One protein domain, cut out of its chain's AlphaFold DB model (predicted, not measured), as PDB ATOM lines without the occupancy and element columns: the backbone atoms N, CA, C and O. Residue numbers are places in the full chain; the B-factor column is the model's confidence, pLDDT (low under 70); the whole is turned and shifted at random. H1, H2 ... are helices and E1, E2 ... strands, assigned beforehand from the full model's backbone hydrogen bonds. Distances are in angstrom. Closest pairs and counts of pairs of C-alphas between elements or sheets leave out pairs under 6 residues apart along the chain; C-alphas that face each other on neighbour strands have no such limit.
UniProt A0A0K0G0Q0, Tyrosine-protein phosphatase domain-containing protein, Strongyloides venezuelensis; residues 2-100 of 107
ATOM      1  N   LEU A   2     203.287 242.794 255.241       92.19
ATOM      2  CA  LEU A   2     204.445 243.463 254.613       92.19
ATOM      3  C   LEU A   2     204.060 244.465 253.509       92.19
ATOM      4  O   LEU A   2     204.511 245.600 253.527       92.19
ATOM      5  N   ASP A   3     203.145 244.087 252.611       92.81
ATOM      6  CA  ASP A   3     202.611 245.010 251.594       92.81
ATOM      7  C   ASP A   3     201.943 246.252 252.208       92.81
ATOM      8  O   ASP A   3     202.128 247.351 251.707       92.81
ATOM      9  N   MET A   4     201.222 246.093 253.323       94.06
ATOM     10  CA  MET A   4     200.576 247.198 254.038       94.06
ATOM     11  C   MET A   4     201.612 248.121 254.685       94.06
ATOM     12  O   MET A   4     201.486 249.333 254.567       94.06
ATOM     13  N   ILE A   5     202.639 247.554 255.324       94.94
ATOM     14  CA  ILE A   5     203.734 248.323 255.929       94.94
ATOM     15  C   ILE A   5     204.396 249.196 254.870       94.94
ATOM     16  O   ILE A   5     204.480 250.406 255.045       94.94
ATOM     17  N   LEU A   6     204.757 248.597 253.736       93.81
ATOM     18  CA  LEU A   6     205.427 249.305 252.654       93.81
ATOM     19  C   LEU A   6     204.527 250.336 251.965       93.81
ATOM     20  O   LEU A   6     204.934 251.469 251.744       93.81
ATOM     21  N   ARG A   7     203.287 249.959 251.631       94.31
ATOM     22  CA  ARG A   7     202.355 250.816 250.880       94.31
ATOM     23  C   ARG A   7     201.927 252.051 251.663       94.31
ATOM     24  O   ARG A   7     201.743 253.103 251.063       94.31
ATOM     25  N   TYR A   8     201.745 251.910 252.973       96.31
ATOM     26  CA  TYR A   8     201.323 253.005 253.847       96.31
ATOM     27  C   TYR A   8     202.485 253.646 254.605       96.31
ATOM     28  O   TYR A   8     202.243 254.481 255.472       96.31
ATOM     29  N   ASN A   9     203.728 253.274 254.279       93.94
ATOM     30  CA  ASN A   9     204.937 253.784 254.917       93.94
ATOM     31  C   ASN A   9     204.876 253.705 256.457       93.94
ATOM     32  O   ASN A   9     205.135 254.677 257.164       93.94
ATOM     33  N   ILE A  10     204.472 252.542 256.977       95.62
ATOM     34  CA  ILE A  10     204.355 252.300 258.420       95.62
ATOM     35  C   ILE A  10     205.758 252.161 259.009       95.62
ATOM     36  O   ILE A  10     206.414 251.140 258.818       95.62
ATOM     37  N   THR A  11     206.201 253.166 259.756       95.38
ATOM     38  CA  THR A  11     207.538 253.196 260.366       95.38
ATOM     39  C   THR A  11     207.600 252.510 261.728       95.38
ATOM     40  O   THR A  11     208.680 252.104 262.144       95.38
ATOM     41  N   VAL A  12     206.463 252.332 262.411       95.69
ATOM     42  CA  VAL A  12     206.390 251.693 263.734       95.69
ATOM     43  C   VAL A  12     205.286 250.636 263.758       95.69
ATOM     44  O   VAL A  12     204.131 250.905 263.428       95.69
ATOM     45  N   VAL A  13     205.633 249.423 264.183       94.44
ATOM     46  CA  VAL A  13     204.707 248.309 264.419       94.44
ATOM     47  C   VAL A  13     204.745 247.950 265.898       94.44
ATOM     48  O   VAL A  13     205.809 247.683 266.447       94.44
ATOM     49  N   VAL A  14     203.583 247.901 266.548       92.94
ATOM     50  CA  VAL A  14     203.489 247.621 267.987       92.94
ATOM     51  C   VAL A  14     202.784 246.293 268.230       92.94
ATOM     52  O   VAL A  14     201.646 246.090 267.801       92.94
ATOM     53  N   ILE A  15     203.440 245.389 268.957       90.56
ATOM     54  CA  ILE A  15     202.877 244.112 269.399       90.56
ATOM     55  C   ILE A  15     202.573 244.201 270.892       90.56
ATOM     56  O   ILE A  15     203.462 244.402 271.715       90.56
ATOM     57  N   LEU A  16     201.299 244.019 271.244       88.38
ATOM     58  CA  LEU A  16     200.795 244.108 272.624       88.38
ATOM     59  C   LEU A  16     200.465 242.741 273.243       88.38
ATOM     60  O   LEU A  16     199.848 242.664 274.311       88.38
ATOM     61  N   VAL A  17     200.806 241.660 272.543       84.94
ATOM     62  CA  VAL A  17     200.564 240.284 272.977       84.94
ATOM     63  C   VAL A  17     201.881 239.663 273.397       84.94
ATOM     64  O   VAL A  17     202.859 239.709 272.664       84.94
ATOM     65  N   LYS A  18     201.879 239.038 274.567       83.25
ATOM     66  CA  LYS A  18     203.012 238.309 275.127       83.25
ATOM     67  C   LYS A  18     203.588 237.236 274.176       83.25
ATOM     68  O   LYS A  18     202.788 236.503 273.575       83.25
ATOM     69  N   PRO A  19     204.928 237.103 274.057       80.19
ATOM     70  CA  PRO A  19     205.562 236.074 273.226       80.19
ATOM     71  C   PRO A  19     205.099 234.655 273.575       80.19
ATOM     72  O   PRO A  19     204.885 233.832 272.689       80.19
ATOM     73  N   GLU A  20     204.828 234.366 274.849       81.00
ATOM     74  CA  GLU A  20     204.399 233.037 275.307       81.00
ATOM     75  C   GLU A  20     203.083 232.598 274.647       81.00
ATOM     76  O   GLU A  20     202.827 231.405 274.478       81.00
ATOM     77  N   LYS A  21     202.252 233.552 274.202       76.81
ATOM     78  CA  LYS A  21     201.002 233.258 273.486       76.81
ATOM     79  C   LYS A  21     201.194 232.949 272.002       76.81
ATOM     80  O   LYS A  21     200.222 232.538 271.368       76.81
ATOM     81  N   ALA A  22     202.396 233.130 271.454       75.38
ATOM     82  CA  ALA A  22     202.773 232.619 270.134       75.38
ATOM     83  C   ALA A  22     203.247 231.158 270.194       75.38
ATOM     84  O   ALA A  22     203.049 230.398 269.245       75.38
ATOM     85  N   TYR A  23     203.849 230.757 271.320       70.81
ATOM     86  CA  TYR A  23     204.573 229.488 271.442       70.81
ATOM     87  C   TYR A  23     203.903 228.436 272.340       70.81
ATOM     88  O   TYR A  23     204.249 227.263 272.235       70.81
ATOM     89  N   GLY A  24     202.940 228.816 273.185       68.12
ATOM     90  CA  GLY A  24     202.236 227.894 274.086       68.12
ATOM     91  C   GLY A  24     201.179 227.001 273.417       68.12
ATOM     92  O   GLY A  24     200.819 227.189 272.256       68.12
ATOM     93  N   GLU A  25     200.625 226.053 274.185       66.69
ATOM     94  CA  GLU A  25     199.626 225.062 273.725       66.69
ATOM     95  C   GLU A  25     198.370 225.694 273.103       66.69
ATOM     96  O   GLU A  25     197.795 225.165 272.154       66.69
ATOM     97  N   LYS A  26     197.963 226.869 273.600       69.69
ATOM     98  CA  LYS A  26     196.871 227.679 273.041       69.69
ATOM     99  C   LYS A  26     197.437 228.866 272.267       69.69
ATOM    100  O   LYS A  26     197.310 230.009 272.715       69.69
ATOM    101  N   LYS A  27     198.075 228.594 271.122       72.94
ATOM    102  CA  LYS A  27     198.608 229.631 270.224       72.94
ATOM    103  C   LYS A  27     197.509 230.635 269.880       72.94
ATOM    104  O   LYS A  27     196.512 230.284 269.256       72.94
ATOM    105  N   LYS A  28     197.684 231.887 270.304       76.75
ATOM    106  CA  LYS A  28     196.749 232.984 270.006       76.75
ATOM    107  C   LYS A  28     197.156 233.782 268.774       76.75
ATOM    108  O   LYS A  28     196.329 234.510 268.237       76.75
ATOM    109  N   TRP A  29     198.417 233.678 268.359       80.00
ATOM    110  CA  TRP A  29     198.955 234.386 267.205       80.00
ATOM    111  C   TRP A  29     200.218 233.698 266.675       80.00
ATOM    112  O   TRP A  29     200.746 232.786 267.310       80.00
ATOM    113  N   VAL A  30     200.680 234.129 265.502       77.69
ATOM    114  CA  VAL A  30     201.924 233.670 264.873       77.69
ATOM    115  C   VAL A  30     202.820 234.893 264.653       77.69
ATOM    116  O   VAL A  30     202.311 235.902 264.157       77.69
ATOM    117  N   PRO A  31     204.120 234.832 264.993       78.31
ATOM    118  CA  PRO A  31     205.051 235.919 264.720       78.31
ATOM    119  C   PRO A  31     205.133 236.192 263.218       78.31
ATOM    120  O   PRO A  31     205.348 235.287 262.414       78.31
ATOM    121  N   TYR A  32     204.945 237.453 262.836       76.31
ATOM    122  CA  TYR A  32     204.983 237.875 261.433       76.31
ATOM    123  C   TYR A  32     206.390 238.234 260.945       76.31
ATOM    124  O   TYR A  32     206.590 238.416 259.745       76.31
ATOM    125  N   PHE A  33     207.348 238.346 261.865       80.38
ATOM    126  CA  PHE A  33     208.716 238.774 261.605       80.38
ATOM    127  C   PHE A  33     209.693 237.738 262.162       80.38
ATOM    128  O   PHE A  33     209.360 237.059 263.137       80.38
ATOM    129  N   PRO A  34     210.882 237.586 261.557       71.44
ATOM    130  CA  PRO A  34     211.858 236.627 262.046       71.44
ATOM    131  C   PRO A  34     212.292 237.015 263.463       71.44
ATOM    132  O   PRO A  34     212.639 238.168 263.715       71.44
ATOM    133  N   GLU A  35     212.271 236.053 264.386       69.19
ATOM    134  CA  GLU A  35     212.711 236.244 265.777       69.19
ATOM    135  C   GLU A  35     214.137 235.739 266.018       69.19
ATOM    136  O   GLU A  35     214.861 236.357 266.790       69.19
ATOM    137  N   LYS A  36     214.584 234.696 265.310       68.62
ATOM    138  CA  LYS A  36     215.939 234.127 265.444       68.62
ATOM    139  C   LYS A  36     216.815 234.408 264.232       68.62
ATOM    140  O   LYS A  36     217.938 234.871 264.391       68.62
ATOM    141  N   ASP A  37     216.272 234.193 263.040       72.19
ATOM    142  CA  ASP A  37     217.013 234.385 261.800       72.19
ATOM    143  C   ASP A  37     217.265 235.870 261.518       72.19
ATOM    144  O   ASP A  37     216.477 236.750 261.884       72.19
ATOM    145  N   GLN A  38     218.389 236.145 260.858       77.69
ATOM    146  CA  GLN A  38     218.785 237.501 260.483       77.69
ATOM    147  C   GLN A  38     217.927 238.051 259.335       77.69
ATOM    148  O   GLN A  38     217.773 239.266 259.205       77.69
ATOM    149  N   SER A  39     217.319 237.178 258.529       84.50
ATOM    150  CA  SER A  39     216.407 237.561 257.456       84.50
ATOM    151  C   SER A  39     215.282 236.550 257.245       84.50
ATOM    152  O   SER A  39     215.363 235.385 257.627       84.50
ATOM    153  N   PHE A  40     214.202 237.030 256.638       86.38
ATOM    154  CA  PHE A  40     213.031 236.274 256.231       86.38
ATOM    155  C   PHE A  40     212.733 236.575 254.762       86.38
ATOM    156  O   PHE A  40     212.554 237.729 254.364       86.38
ATOM    157  N   GLU A  41     212.641 235.518 253.961       89.56
ATOM    158  CA  GLU A  41     212.399 235.606 252.525       89.56
ATOM    159  C   GLU A  41     210.972 235.161 252.187       89.56
ATOM    160  O   GLU A  41     210.605 233.994 252.315       89.56
ATOM    161  N   ALA A  42     210.163 236.098 251.692       87.12
ATOM    162  CA  ALA A  42     208.855 235.827 251.110       87.12
ATOM    163  C   ALA A  42     208.908 235.910 249.576       87.12
ATOM    164  O   ALA A  42     209.852 236.432 248.979       87.12
ATOM    165  N   LYS A  43     207.843 235.447 248.908       89.69
ATOM    166  CA  LYS A  43     207.756 235.427 247.434       89.69
ATOM    167  C   LYS A  43     208.079 236.783 246.787       89.69
ATOM    168  O   LYS A  43     208.834 236.833 245.827       89.69
ATOM    169  N   ASN A  44     207.525 237.870 247.327       93.81
ATOM    170  CA  ASN A  44     207.679 239.222 246.770       93.81
ATOM    171  C   ASN A  44     208.442 240.180 247.691       93.81
ATOM    172  O   ASN A  44     208.686 241.317 247.301       93.81
ATOM    173  N   PHE A  45     208.787 239.749 248.902       94.06
ATOM    174  CA  PHE A  45     209.382 240.610 249.918       94.06
ATOM    175  C   PHE A  45     210.584 239.925 250.556       94.06
ATOM    176  O   PHE A  45     210.610 238.701 250.658       94.06
ATOM    177  N   SER A  46     211.556 240.714 250.980       93.56
ATOM    178  CA  SER A  46     212.636 240.301 251.875       93.56
ATOM    179  C   SER A  46     212.579 241.201 253.105       93.56
ATOM    180  O   SER A  46     212.340 242.404 252.975       93.56
ATOM    181  N   VAL A  47     212.722 240.610 254.287       93.25
ATOM    182  CA  VAL A  47     212.784 241.326 255.562       93.25
ATOM    183  C   VAL A  47     214.093 240.952 256.232       93.25
ATOM    184  O   VAL A  47     214.317 239.775 256.488       93.25
ATOM    185  N   SER A  48     214.943 241.920 256.553       93.12
ATOM    186  CA  SER A  48     216.195 241.669 257.272       93.12
ATOM    187  C   SER A  48     216.257 242.483 258.551       93.12
ATOM    188  O   SER A  48     215.881 243.653 258.565       93.12
ATOM    189  N   LYS A  49     216.748 241.875 259.627       92.88
ATOM    190  CA  LYS A  49     217.026 242.573 260.880       92.88
ATOM    191  C   LYS A  49     218.241 243.470 260.719       92.88
ATOM    192  O   LYS A  49     219.265 243.028 260.201       92.88
ATOM    193  N   LEU A  50     218.119 244.699 261.197       92.25
ATOM    194  CA  LEU A  50     219.207 245.671 261.250       92.25
ATOM    195  C   LEU A  50     219.748 245.802 262.670       92.25
ATOM    196  O   LEU A  50     220.958 245.770 262.871       92.25
ATOM    197  N   ASN A  51     218.849 245.904 263.646       91.81
ATOM    198  CA  ASN A  51     219.204 246.142 265.036       91.81
ATOM    199  C   ASN A  51     218.240 245.423 265.982       91.81
ATOM    200  O   ASN A  51     217.086 245.151 265.634       91.81
ATOM    201  N   PHE A  52     218.714 245.134 267.188       92.12
ATOM    202  CA  PHE A  52     217.919 244.544 268.254       92.12
ATOM    203  C   PHE A  52     218.328 245.134 269.600       92.12
ATOM    204  O   PHE A  52     219.498 245.092 269.977       92.12
ATOM    205  N   LYS A  53     217.341 245.645 270.335       92.75
ATOM    206  CA  LYS A  53     217.475 246.023 271.740       92.75
ATOM    207  C   LYS A  53     216.707 245.010 272.581       92.75
ATOM    208  O   LYS A  53     215.516 244.767 272.355       92.75
ATOM    209  N   GLU A  54     217.424 244.420 273.532       91.88
ATOM    210  CA  GLU A  54     216.885 243.451 274.481       91.88
ATOM    211  C   GLU A  54     215.773 244.043 275.355       91.88
ATOM    212  O   GLU A  54     215.508 245.246 275.348       91.88
ATOM    213  N   LEU A  55     215.100 243.161 276.097       92.62
ATOM    214  CA  LEU A  55     214.002 243.531 276.975       92.62
ATOM    215  C   LEU A  55     214.496 244.510 278.042       92.62
ATOM    216  O   LEU A  55     215.364 244.176 278.846       92.62
ATOM    217  N   ASP A  56     213.902 245.693 278.073       90.81
ATOM    218  CA  ASP A  56     214.256 246.716 279.051       90.81
ATOM    219  C   ASP A  56     213.389 246.680 280.324       90.81
ATOM    220  O   ASP A  56     212.449 245.896 280.475       90.81
ATOM    221  N   GLU A  57     213.684 247.596 281.250       90.06
ATOM    222  CA  GLU A  57     212.939 247.807 282.501       90.06
ATOM    223  C   GLU A  57     211.444 248.137 282.304       90.06
ATOM    224  O   GLU A  57     210.637 247.986 283.227       90.06
ATOM    225  N   ASN A  58     211.053 248.574 281.103       90.44
ATOM    226  CA  ASN A  58     209.675 248.869 280.724       90.44
ATOM    227  C   ASN A  58     208.986 247.677 280.043       90.44
ATOM    228  O   ASN A  58     207.834 247.805 279.622       90.44
ATOM    229  N   PHE A  59     209.628 246.505 280.013       90.00
ATOM    230  CA  PHE A  59     209.125 245.284 279.387       90.00
ATOM    231  C   PHE A  59     208.914 245.435 277.875       90.00
ATOM    232  O   PHE A  59     207.949 244.886 277.334       90.00
ATOM    233  N   ILE A  60     209.777 246.199 277.203       91.75
ATOM    234  CA  ILE A  60     209.727 246.408 275.753       91.75
ATOM    235  C   ILE A  60     210.996 245.833 275.129       91.75
ATOM    236  O   ILE A  60     212.098 246.149 275.566       91.75
ATOM    237  N   THR A  61     210.839 245.003 274.101       92.94
ATOM    238  CA  THR A  61     211.910 244.712 273.139       92.94
ATOM    239  C   THR A  61     211.713 245.559 271.888       92.94
ATOM    240  O   THR A  61     210.578 245.856 271.500       92.94
ATOM    241  N   GLU A  62     212.813 245.936 271.244       94.12
ATOM    242  CA  GLU A  62     212.797 246.760 270.035       94.12
ATOM    243  C   GLU A  62     213.641 246.103 268.945       94.12
ATOM    244  O   GLU A  62     214.761 245.659 269.192       94.12
ATOM    245  N   MET A  63     213.089 246.008 267.740       93.75
ATOM    246  CA  MET A  63     213.761 245.425 266.579       93.75
ATOM    247  C   MET A  63     213.625 246.367 265.393       93.75
ATOM    248  O   MET A  63     212.515 246.754 265.038       93.75
ATOM    249  N   GLU A  64     214.737 246.699 264.754       94.88
ATOM    250  CA  GLU A  64     214.735 247.461 263.506       94.88
ATOM    251  C   GLU A  64     214.855 246.495 262.332       94.88
ATOM    252  O   GLU A  64     215.694 245.586 262.328       94.88
ATOM    253  N   TYR A  65     214.023 246.704 261.321       94.94
ATOM    254  CA  TYR A  65     213.964 245.865 260.136       94.94
ATOM    255  C   TYR A  65     214.082 246.703 258.869       94.94
ATOM    256  O   TYR A  65     213.503 247.781 258.767       94.94
ATOM    257  N   ASN A  66     214.756 246.148 257.867       95.25
ATOM    258  CA  ASN A  66     214.649 246.582 256.482       95.25
ATOM    259  C   ASN A  66     213.625 245.703 255.757       95.25
ATOM    260  O   ASN A  66     213.717 244.475 255.813       95.25
ATOM    261  N   LEU A  67     212.673 246.316 255.058       95.56
ATOM    262  CA  LEU A  67     211.681 245.650 254.218       95.56
ATOM    263  C   LEU A  67     211.904 246.040 252.762       95.56
ATOM    264  O   LEU A  67     211.712 247.194 252.394       95.56
ATOM    265  N   LYS A  68     212.211 245.056 251.917       95.94
ATOM    266  CA  LYS A  68     212.420 245.235 250.478       95.94
ATOM    267  C   LYS A  68     211.349 244.518 249.666       95.94
ATOM    268  O   LYS A  68     211.101 243.329 249.867       95.94
ATOM    269  N   ASN A  69     210.750 245.208 248.700       95.94
ATOM    270  CA  ASN A  69     209.893 244.612 247.678       95.94
ATOM    271  C   ASN A  69     210.727 244.227 246.455       95.94
ATOM    272  O   ASN A  69     211.347 245.062 245.803       95.94
ATOM    273  N   LYS A  70     210.712 242.939 246.118       95.50
ATOM    274  CA  LYS A  70     211.512 242.362 245.031       95.50
ATOM    275  C   LYS A  70     210.998 242.736 243.640       95.50
ATOM    276  O   LYS A  70     211.743 242.624 242.676       95.50
ATOM    277  N   LYS A  71     209.729 243.141 243.512       93.81
ATOM    278  CA  LYS A  71     209.113 243.429 242.206       93.81
ATOM    279  C   LYS A  71     209.533 244.774 241.630       93.81
ATOM    280  O   LYS A  71     209.691 244.893 240.424       93.81
ATOM    281  N   ASN A  72     209.647 245.783 242.483       92.94
ATOM    282  CA  ASN A  72     209.896 247.173 242.093       92.94
ATOM    283  C   ASN A  72     211.121 247.773 242.803       92.94
ATOM    284  O   ASN A  72     211.368 248.964 242.660       92.94
ATOM    285  N   ASN A  73     211.860 246.967 243.574       91.62
ATOM    286  CA  ASN A  73     213.021 247.371 244.367       91.62
ATOM    287  C   ASN A  73     212.764 248.489 245.391       91.62
ATOM    288  O   ASN A  73     213.724 249.053 245.903       91.62
ATOM    289  N   SER A  74     211.507 248.797 245.731       94.06
ATOM    290  CA  SER A  74     211.228 249.747 246.809       94.06
ATOM    291  C   SER A  74     211.588 249.131 248.157       94.06
ATOM    292  O   SER A  74     211.256 247.967 248.406       94.06
ATOM    293  N   GLU A  75     212.194 249.918 249.032       95.94
ATOM    294  CA  GLU A  75     212.588 249.496 250.372       95.94
ATOM    295  C   GLU A  75     212.260 250.561 251.415       95.94
ATOM    296  O   GLU A  75     212.127 251.741 251.093       95.94
ATOM    297  N   MET A  76     212.096 250.128 252.661       96.81
ATOM    298  CA  MET A  76     211.934 251.013 253.806       96.81
ATOM    299  C   MET A  76     212.441 250.345 255.078       96.81
ATOM    300  O   MET A  76     212.463 249.116 255.177       96.81
ATOM    301  N   GLN A  77     212.745 251.159 256.081       96.38
ATOM    302  CA  GLN A  77     212.992 250.682 257.434       96.38
ATOM    303  C   GLN A  77     211.757 250.882 258.306       96.38
ATOM    304  O   GLN A  77     211.013 251.851 258.137       96.38
ATOM    305  N   PHE A  78     211.539 249.961 259.236       95.50
ATOM    306  CA  PHE A  78     210.525 250.107 260.270       95.50
ATOM    307  C   PHE A  78     211.004 249.487 261.581       95.50
ATOM    308  O   PHE A  78     211.802 248.544 261.595       95.50
ATOM    309  N   THR A  79     210.466 250.002 262.677       95.62
ATOM    310  CA  THR A  79     210.751 249.549 264.034       95.62
ATOM    311  C   THR A  79     209.582 248.732 264.556       95.62
ATOM    312  O   THR A  79     208.419 249.117 264.442       95.62
ATOM    313  N   LEU A  80     209.884 247.591 265.158       94.56
ATOM    314  CA  LEU A  80     208.935 246.763 265.877       94.56
ATOM    315  C   LEU A  80     209.158 246.938 267.376       94.56
ATOM    316  O   LEU A  80     210.232 246.629 267.887       94.56
ATOM    317  N   LEU A  81     208.121 247.389 268.076       94.19
ATOM    318  CA  LEU A  81     208.072 247.478 269.533       94.19
ATOM    319  C   LEU A  81     207.198 246.349 270.067       94.19
ATOM    320  O   LEU A  81     206.006 246.273 269.760       94.19
ATOM    321  N   HIS A  82     207.761 245.468 270.885       92.25
ATOM    322  CA  HIS A  82     207.023 244.351 271.465       92.25
ATOM    323  C   HIS A  82     206.917 244.520 272.975       92.25
ATOM    324  O   HIS A  82     207.866 244.296 273.723       92.25
ATOM    325  N   TYR A  83     205.729 244.930 273.421       91.31
ATOM    326  CA  TYR A  83     205.416 245.129 274.828       91.31
ATOM    327  C   TYR A  83     204.966 243.820 275.484       91.31
ATOM    328  O   TYR A  83     203.949 243.225 275.115       91.31
ATOM    329  N   GLN A  84     205.700 243.407 276.512       88.19
ATOM    330  CA  GLN A  84     205.527 242.128 277.204       88.19
ATOM    331  C   GLN A  84     204.955 242.295 278.624       88.19
ATOM    332  O   GLN A  84     204.612 241.319 279.289       88.19
ATOM    333  N   GLY A  85     204.776 243.537 279.090       83.56
ATOM    334  CA  GLY A  85     204.317 243.849 280.450       83.56
ATOM    335  C   GLY A  85     202.829 243.590 280.726       83.56
ATOM    336  O   GLY A  85     202.373 243.782 281.854       83.56
ATOM    337  N   ARG A  86     202.045 243.158 279.729       74.56
ATOM    338  CA  ARG A  86     200.591 242.978 279.868       74.56
ATOM    339  C   ARG A  86     200.240 241.747 280.721       74.56
ATOM    340  O   ARG A  86     200.677 240.633 280.444       74.56
ATOM    341  N   SER A  87     199.420 241.942 281.754       68.12
ATOM    342  CA  SER A  87     198.809 240.864 282.550       68.12
ATOM    343  C   SER A  87     197.778 240.089 281.724       68.12
ATOM    344  O   SER A  87     197.089 240.661 280.882       68.12
ATOM    345  N   ASP A  88     197.655 238.787 281.981       65.06
ATOM    346  CA  ASP A  88     196.728 237.910 281.263       65.06
ATOM    347  C   ASP A  88     195.258 238.115 281.645       65.06
ATOM    348  O   ASP A  88     194.382 237.849 280.823       65.06
ATOM    349  N   ASN A  89     195.003 238.630 282.852       60.78
ATOM    350  CA  ASN A  89     193.671 238.665 283.462       60.78
ATOM    351  C   ASN A  89     193.201 240.084 283.838       60.78
ATOM    352  O   ASN A  89     192.170 240.229 284.490       60.78
ATOM    353  N   SER A  90     193.936 241.140 283.471       58.09
ATOM    354  CA  SER A  90     193.595 242.514 283.868       58.09
ATOM    355  C   SER A  90     194.230 243.589 282.980       58.09
ATOM    356  O   SER A  90     195.208 243.345 282.268       58.09
ATOM    357  N   VAL A  91     193.675 244.808 283.039       58.66
ATOM    358  CA  VAL A  91     194.360 246.029 282.583       58.66
ATOM    359  C   VAL A  91     195.705 246.107 283.311       58.66
ATOM    360  O   VAL A  91     195.764 245.886 284.521       58.66
ATOM    361  N   SER A  92     196.788 246.351 282.568       54.03
ATOM    362  CA  SER A  92     198.136 246.443 283.137       54.03
ATOM    363  C   SER A  92     198.143 247.442 284.294       54.03
ATOM    364  O   SER A  92     197.860 248.618 284.096       54.03
ATOM    365  N   THR A  93     198.494 246.987 285.494       53.75
ATOM    366  CA  THR A  93     198.637 247.853 286.675       53.75
ATOM    367  C   THR A  93     199.922 248.689 286.631       53.75
ATOM    368  O   THR A  93     200.152 249.531 287.496       53.75
ATOM    369  N   LYS A  94     200.771 248.494 285.609       63.69
ATOM    370  CA  LYS A  94     202.046 249.200 285.422       63.69
ATOM    371  C   LYS A  94     201.900 250.348 284.419       63.69
ATOM    372  O   LYS A  94     202.473 250.316 283.331       63.69
ATOM    373  N   HIS A  95     201.158 251.385 284.810       68.06
ATOM    374  CA  HIS A  95     200.901 252.575 283.982       68.06
ATOM    375  C   HIS A  95     202.175 253.240 283.434       68.06
ATOM    376  O   HIS A  95     202.180 253.715 282.302       68.06
ATOM    377  N   LYS A  96     203.277 253.222 284.198       76.44
ATOM    378  CA  LYS A  96     204.561 253.806 283.773       76.44
ATOM    379  C   LYS A  96     205.149 253.119 282.537       76.44
ATOM    380  O   LYS A  96     205.634 253.804 281.649       76.44
ATOM    381  N   SER A  97     205.060 251.793 282.446       80.81
ATOM    382  CA  SER A  97     205.629 251.035 281.326       80.81
ATOM    383  C   SER A  97     204.848 251.242 280.022       80.81
ATOM    384  O   SER A  97     205.449 251.303 278.956       80.81
ATOM    385  N   ILE A  98     203.521 251.398 280.105       83.56
ATOM    386  CA  ILE A  98     202.687 251.757 278.944       83.56
ATOM    387  C   ILE A  98     202.987 253.187 278.497       83.56
ATOM    388  O   ILE A  98     203.179 253.426 277.315       83.56
ATOM    389  N   TYR A  99     203.124 254.121 279.436       85.56
ATOM    390  CA  TYR A  99     203.501 255.493 279.105       85.56
ATOM    391  C   TYR A  99     204.877 255.581 278.418       85.56
ATOM    392  O   TYR A  99     205.067 256.363 277.487       85.56
ATOM    393  N   SER A 100     205.838 254.749 278.833       85.75
ATOM    394  CA  SER A 100     207.127 254.617 278.143       85.75
ATOM    395  C   SER A 100     206.976 254.077 276.716       85.75
ATOM    396  O   SER A 100     207.693 254.535 275.830       85.75
TER     397      SER A 100
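What this domain is: This is residues 2 to 100 of the 107 residues of the protein "Tyrosine-protein phosphatase domain-containing protein" of Strongyloides venezuelensis (UniProt A0A0K0G0Q0). One strongly twisted, curled sheet makes the body: three long antiparallel strands, E3, E4 and E5, run side by side, with the short strands E1 and E2 at its two edges. The short helix H1 packs near one end of the long strands, H3 only grazes the sheet near their other end, and a long link with H2 before it leads from the E1 edge round to the E2 edge. The printed part has 99 residues, with three named helices and five named strands in the order H1 E1 H2 E2 E3 E4 E5 H3; the sheet, E1 E5 E4 E3 E2, is mixed, and the class is mixed, helices and strands. It is only just compact, close to loose, with a radius of gyration of the C-alphas of 14.9 A and spans of 46 by 31 by 22 A.

Where its parts are: E4, residues 60 to 69, is the longest strand at 28.1 A, from C-alpha 60 at (209.727, 246.408, 275.753) to C-alpha 69 at (209.893, 244.612, 247.678). E5, residues 75 to 83, measures 25.9 A, and E3, residues 45 to 53, measures 23.9 A and bends by 50 degrees at residue 50. E1 is residues 12 to 15 and E2 residues 39 to 41. H1, residues 2 to 7, begins at C-alpha 2 at (204.445, 243.463, 254.613). H2 is residues 20 to 23, and H3, residues 95 to 100, ends at C-alpha 100 at (207.127, 254.617, 278.143).

How they stand to each other: E2, E3, E4 and E5 form a meander, each strand the antiparallel neighbour of the one before. E4 and E5 are a hairpin, with N 67 and O 76 at 2.8 A. E3 and E4 are a hairpin, with N 50 and O 64 at 2.8 A. E2 and E3 are a hairpin, with N 40 and O 47 at 2.8 A. At the other edge E1 is parallel to E5 at 33 degrees, with N 13 and O 79 at 2.8 A. H1 is on the sheet at a height of 7.5 A, only just over none of the strands; its closest C-alphas to E5 are those of Leu 6 and Met 76, 6.8 A apart. H3 only grazes the sheet, with residues 97 to 100. H2 is not on the sheet and is apart from H1 and H3. In H1 and H3 every O i to N i+4 pair is within hydrogen-bond range; H2 is too short for such a pair.

The domain as a whole: The two C-alphas farthest apart, those of Asn 72 and Thr 93, are 46.0 A apart. The printed part has no cut. The links H2 to E2, 15 residues, and E5 to H3, 11 residues, are long. The mean pLDDT of the printed part is 85.4; residues 24 to 26, 35 to 36 and 87 to 95 are under 70.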